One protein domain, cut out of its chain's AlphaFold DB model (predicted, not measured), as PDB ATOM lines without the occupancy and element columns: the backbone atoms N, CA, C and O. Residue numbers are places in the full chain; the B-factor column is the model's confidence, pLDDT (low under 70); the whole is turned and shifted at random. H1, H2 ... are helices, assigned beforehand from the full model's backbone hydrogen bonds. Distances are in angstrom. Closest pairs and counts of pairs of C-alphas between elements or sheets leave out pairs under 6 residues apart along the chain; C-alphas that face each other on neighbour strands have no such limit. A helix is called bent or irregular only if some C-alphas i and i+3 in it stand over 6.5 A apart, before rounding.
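What this domain is: This is residues 37 to 80 of the 80 residues of the protein "2-Hacid_dh_C domain-containing protein" of Syntrophobacterales bacterium CG23_combo_of_CG06-09_8_20_14_all_48_27 (UniProt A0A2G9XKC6). A long bent helix, H1, makes most of the longest axis, and its first part, residues 38 to 46, sticks out free together with Ser 37. After H1 a long loop, residues 57 to 68, folds back and leads to a short second helix, H2, which stays clear of H1. The printed part has 44 residues with two named helices, H1 then H2, and no named strand: the class is all helix. It is loose, with a radius of gyration of the C-alphas of 12.8 A, and only just elongated, spanning 40 by 20 by 12 A.

Where its parts are: H1, residues 38 to 56, was assigned as one helix by its hydrogen bonds but is bent: C-alphas 45 and 48 are 6.6 A apart. Arm H1a, residues 38 to 45, starts at C-alpha 38 (126.214, 142.160, 161.432) and is 11.1 A long; arm H1b, residues 48 to 56, is 12.8 A long. H2, residues 69 to 77, is 11.9 A long and ends at C-alpha 77 (112.256, 111.039, 148.928).

How they stand to each other: H1a and H1b stand at a steep tilt of 36 degrees, only just past shallow. H2 is apart from both arms, with no C-alpha within 8 A. In H1a, H1b and H2 every O i to N i+4 pair is within hydrogen-bond range.

The domain as a whole: The C-alphas farthest apart, of Ser 37 and Gly 79, are 40.9 A apart. The printed part has no cut, and the link from H1 to H2 is long, 12 residues. In this model, pLDDT is under 70 at residues 79 to 80.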
ATOM      1  N   SER A  37     121.657 143.699 160.686       97.00
ATOM      2  CA  SER A  37     122.759 143.891 161.630       97.00
ATOM      3  C   SER A  37     123.861 142.885 161.280       97.00
ATOM      4  O   SER A  37     123.576 141.877 160.631       97.00
ATOM      5  N   ILE A  38     125.111 143.109 161.709       97.12
ATOM      6  CA  ILE A  38     126.214 142.160 161.432       97.12
ATOM      7  C   ILE A  38     125.861 140.726 161.897       97.12
ATOM      8  O   ILE A  38     126.020 139.791 161.103       97.12
ATOM      9  N   PRO A  39     125.315 140.512 163.115       97.62
ATOM     10  CA  PRO A  39     124.886 139.180 163.540       97.62
ATOM     11  C   PRO A  39     123.697 138.640 162.732       97.62
ATOM     12  O   PRO A  39     123.726 137.483 162.320       97.62
ATOM     13  N   ALA A  40     122.675 139.462 162.458       96.88
ATOM     14  CA  ALA A  40     121.491 139.012 161.721       96.88
ATOM     15  C   ALA A  40     121.828 138.605 160.282       96.88
ATOM     16  O   ALA A  40     121.350 137.578 159.812       96.88
ATOM     17  N   PHE A  41     122.698 139.356 159.604       96.12
ATOM     18  CA  PHE A  41     123.151 139.029 158.253       96.12
ATOM     19  C   PHE A  41     123.974 137.730 158.222       96.12
ATOM     20  O   PHE A  41     123.836 136.906 157.315       96.12
ATOM     21  N   THR A  42     124.785 137.500 159.258       96.50
ATOM     22  CA  THR A  42     125.513 136.236 159.427       96.50
ATOM     23  C   THR A  42     124.543 135.065 159.607       96.50
ATOM     24  O   THR A  42     124.677 134.049 158.931       96.50
ATOM     25  N   GLU A  43     123.518 135.192 160.447       96.38
ATOM     26  CA  GLU A  43     122.518 134.126 160.621       96.38
ATOM     27  C   GLU A  43     121.643 133.917 159.377       96.38
ATOM     28  O   GLU A  43     121.356 132.774 159.014       96.38
ATOM     29  N   LEU A  44     121.265 134.998 158.686       95.62
ATOM     30  CA  LEU A  44     120.476 134.961 157.451       95.62
ATOM     31  C   LEU A  44     121.141 134.088 156.379       95.62
ATOM     32  O   LEU A  44     120.456 133.361 155.665       95.62
ATOM     33  N   THR A  45     122.471 134.129 156.291       93.56
ATOM     34  CA  THR A  45     123.240 133.346 155.314       93.56
ATOM     35  C   THR A  45     123.464 131.895 155.756       93.56
ATOM     36  O   THR A  45     123.343 130.980 154.940       93.56
ATOM     37  N   HIS A  46     123.736 131.642 157.040       96.38
ATOM     38  CA  HIS A  46     124.058 130.294 157.528       96.38
ATOM     39  C   HIS A  46     122.830 129.419 157.791       96.38
ATOM     40  O   HIS A  46     122.868 128.203 157.567       96.38
ATOM     41  N   ARG A  47     121.735 129.999 158.292       96.31
ATOM     42  CA  ARG A  47     120.558 129.235 158.715       96.31
ATOM     43  C   ARG A  47     119.932 128.419 157.575       96.31
ATOM     44  O   ARG A  47     119.707 127.230 157.801       96.31
ATOM     45  N   PRO A  48     119.725 128.946 156.352       96.00
ATOM     46  CA  PRO A  48     119.172 128.154 155.252       96.00
ATOM     47  C   PRO A  48     120.016 126.918 154.918       96.00
ATOM     48  O   PRO A  48     119.472 125.825 154.772       96.00
ATOM     49  N   ALA A  49     121.347 127.053 154.877       96.62
ATOM     50  CA  ALA A  49     122.247 125.929 154.621       96.62
ATOM     51  C   ALA A  49     122.130 124.843 155.706       96.62
ATOM     52  O   ALA A  49     122.079 123.650 155.400       96.62
ATOM     53  N   ARG A  50     122.017 125.249 156.978       97.44
ATOM     54  CA  ARG A  50     121.796 124.323 158.100       97.44
ATOM     55  C   ARG A  50     120.464 123.580 157.983       97.44
ATOM     56  O   ARG A  50     120.434 122.382 158.257       97.44
ATOM     57  N   GLU A  51     119.391 124.249 157.563       97.00
ATOM     58  CA  GLU A  51     118.084 123.601 157.387       97.00
ATOM     59  C   GLU A  51     118.066 122.626 156.200       97.00
ATOM     60  O   GLU A  51     117.451 121.564 156.293       97.00
ATOM     61  N   VAL A  52     118.801 122.910 155.119       95.38
ATOM     62  CA  VAL A  52     118.989 121.946 154.020       95.38
ATOM     63  C   VAL A  52     119.690 120.685 154.528       95.38
ATOM     64  O   VAL A  52     119.194 119.578 154.323       95.38
ATOM     65  N   VAL A  53     120.804 120.836 155.253       96.31
ATOM     66  CA  VAL A  53     121.518 119.699 155.863       96.31
ATOM     67  C   VAL A  53     120.614 118.919 156.821       96.31
ATOM     68  O   VAL A  53     120.678 117.694 156.853       96.31
ATOM     69  N   ARG A  54     119.755 119.605 157.583       95.81
ATOM     70  CA  ARG A  54     118.792 118.976 158.494       95.81
ATOM     71  C   ARG A  54     117.839 118.033 157.753       95.81
ATOM     72  O   ARG A  54     117.686 116.886 158.162       95.81
ATOM     73  N   VAL A  55     117.285 118.478 156.626       94.56
ATOM     74  CA  VAL A  55     116.419 117.642 155.779       94.56
ATOM     75  C   VAL A  55     117.156 116.406 155.263       94.56
ATOM     76  O   VAL A  55     116.617 115.306 155.334       94.56
ATOM     77  N   PHE A  56     118.408 116.552 154.816       92.38
ATOM     78  CA  PHE A  56     119.225 115.411 154.378       92.38
ATOM     79  C   PHE A  56     119.563 114.420 155.500       92.38
ATOM     80  O   PHE A  56     119.857 113.264 155.222       92.38
ATOM     81  N   LYS A  57     119.498 114.846 156.764       93.19
ATOM     82  CA  LYS A  57     119.637 113.970 157.937       93.19
ATOM     83  C   LYS A  57     118.329 113.279 158.343       93.19
ATOM     84  O   LYS A  57     118.300 112.602 159.365       93.19
ATOM     85  N   GLY A  58     117.246 113.458 157.583       91.94
ATOM     86  CA  GLY A  58     115.924 112.916 157.916       91.94
ATOM     87  C   GLY A  58     115.180 113.708 158.998       91.94
ATOM     88  O   GLY A  58     114.147 113.263 159.498       91.94
ATOM     89  N   GLU A  59     115.677 114.891 159.360       94.00
ATOM     90  CA  GLU A  59     115.060 115.793 160.329       94.00
ATOM     91  C   GLU A  59     114.235 116.890 159.621       94.00
ATOM     92  O   GLU A  59     114.461 117.221 158.459       94.00
ATOM     93  N   TRP A  60     113.282 117.510 160.324       95.25
ATOM     94  CA  TRP A  60     112.456 118.587 159.756       95.25
ATOM     95  C   TRP A  60     113.011 119.983 160.061       95.25
ATOM     96  O   TRP A  60     113.474 120.184 161.185       95.25
ATOM     97  N   PRO A  61     112.901 120.961 159.132       96.12
ATOM     98  CA  PRO A  61     113.384 122.323 159.344       96.12
ATOM     99  C   PRO A  61     112.848 122.987 160.615       96.12
ATOM    100  O   PRO A  61     111.666 122.854 160.954       96.12
ATOM    101  N   VAL A  62     113.693 123.776 161.277       95.00
ATOM    102  CA  VAL A  62     113.272 124.632 162.392       95.00
ATOM    103  C   VAL A  62     112.446 125.797 161.853       95.00
ATOM    104  O   VAL A  62     112.970 126.688 161.182       95.00
ATOM    105  N   GLY A  63     111.157 125.818 162.197       92.62
ATOM    106  CA  GLY A  63     110.206 126.809 161.686       92.62
ATOM    107  C   GLY A  63     109.571 126.415 160.351       92.62
ATOM    108  O   GLY A  63     109.273 127.287 159.542       92.62
ATOM    109  N   LEU A  64     109.382 125.113 160.099       95.19
ATOM    110  CA  LEU A  64     108.645 124.625 158.932       95.19
ATOM    111  C   LEU A  64     107.234 125.242 158.874       95.19
ATOM    112  O   LEU A  64     106.381 124.918 159.699       95.19
ATOM    113  N   LEU A  65     107.003 126.103 157.878       95.62
ATOM    114  CA  LEU A  65     105.766 126.880 157.740       95.62
ATOM    115  C   LEU A  65     104.603 126.089 157.136       95.62
ATOM    116  O   LEU A  65     103.451 126.388 157.430       95.62
ATOM    117  N   ASN A  66     104.903 125.077 156.322       95.44
ATOM    118  CA  ASN A  66     103.933 124.236 155.621       95.44
ATOM    119  C   ASN A  66     104.058 122.756 156.044       95.44
ATOM    120  O   ASN A  66     104.576 121.935 155.280       95.44
ATOM    121  N   PRO A  67     103.637 122.374 157.270       94.12
ATOM    122  CA  PRO A  67     103.773 121.007 157.778       94.12
ATOM    123  C   PRO A  67     103.145 119.921 156.894       94.12
ATOM    124  O   PRO A  67     103.601 118.779 156.916       94.12
ATOM    125  N   GLU A  68     102.133 120.258 156.101       94.88
ATOM    126  CA  GLU A  68     101.471 119.376 155.140       94.88
ATOM    127  C   GLU A  68     102.413 118.866 154.036       94.88
ATOM    128  O   GLU A  68     102.190 117.795 153.469       94.88
ATOM    129  N   VAL A  69     103.525 119.566 153.769       94.75
ATOM    130  CA  VAL A  69     104.510 119.149 152.760       94.75
ATOM    131  C   VAL A  69     105.245 117.864 153.142       94.75
ATOM    132  O   VAL A  69     105.803 117.198 152.270       94.75
ATOM    133  N   LYS A  70     105.242 117.490 154.430       93.88
ATOM    134  CA  LYS A  70     105.975 116.323 154.941       93.88
ATOM    135  C   LYS A  70     105.588 115.038 154.224       93.88
ATOM    136  O   LYS A  70     106.463 114.244 153.890       93.88
ATOM    137  N   GLU A  71     104.298 114.851 153.968       93.25
ATOM    138  CA  GLU A  71     103.790 113.648 153.314       93.25
ATOM    139  C   GLU A  71     104.258 113.578 151.857       93.25
ATOM    140  O   GLU A  71     104.897 112.612 151.446       93.25
ATOM    141  N   LYS A  72     104.069 114.665 151.102       93.81
ATOM    142  CA  LYS A  72     104.551 114.774 149.717       93.81
ATOM    143  C   LYS A  72     106.070 114.601 149.619       93.81
ATOM    144  O   LYS A  72     106.568 113.994 148.671       93.81
ATOM    145  N   PHE A  73     106.813 115.130 150.591       93.44
ATOM    146  CA  PHE A  73     108.262 114.972 150.666       93.44
ATOM    147  C   PHE A  73     108.652 113.506 150.898       93.44
ATOM    148  O   PHE A  73     109.494 112.986 150.171       93.44
ATOM    149  N   ARG A  74     108.005 112.818 151.849       91.62
ATOM    150  CA  ARG A  74     108.240 111.394 152.142       91.62
ATOM    151  C   ARG A  74     107.883 110.480 150.975       91.62
ATOM    152  O   ARG A  74     108.652 109.581 150.671       91.62
ATOM    153  N   GLN A  75     106.778 110.729 150.280       92.62
ATOM    154  CA  GLN A  75     106.408 109.947 149.095       92.62
ATOM    155  C   GLN A  75     107.455 110.046 147.983       92.62
ATOM    156  O   GLN A  75     107.701 109.077 147.271       92.62
ATOM    157  N   LYS A  76     108.082 111.220 147.832       92.12
ATOM    158  CA  LYS A  76     109.086 111.456 146.793       92.12
ATOM    159  C   LYS A  76     110.494 111.000 147.194       92.12
ATOM    160  O   LYS A  76     111.239 110.545 146.332       92.12
ATOM    161  N   TRP A  77     110.865 111.152 148.465       89.06
ATOM    162  CA  TRP A  77     112.256 111.039 148.928       89.06
ATOM    163  C   TRP A  77     112.458 110.148 150.161       89.06
ATOM    164  O   TRP A  77     113.593 109.943 150.566       89.06
ATOM    165  N   GLY A  78     111.402 109.610 150.771       76.62
ATOM    166  CA  GLY A  78     111.456 108.838 152.023       76.62
ATOM    167  C   GLY A  78     111.973 107.401 151.892       76.62
ATOM    168  O   GLY A  78     111.781 106.616 152.815       76.62
ATOM    169  N   GLY A  79     112.568 107.050 150.749       69.06
ATOM    170  CA  GLY A  79     113.174 105.743 150.477       69.06
ATOM    171  C   GLY A  79     114.704 105.714 150.576       69.06
ATOM    172  O   GLY A  79     115.290 104.708 150.183       69.06
ATOM    173  N   TYR A  80     115.330 106.797 151.048       55.88
ATOM    174  CA  TYR A  80     116.765 106.892 151.341       55.88
ATOM    175  C   TYR A  80     117.006 106.935 152.849       55.88
ATOM    176  O   TYR A  80     116.222 107.631 153.537       55.88
TER     177      TYR A  80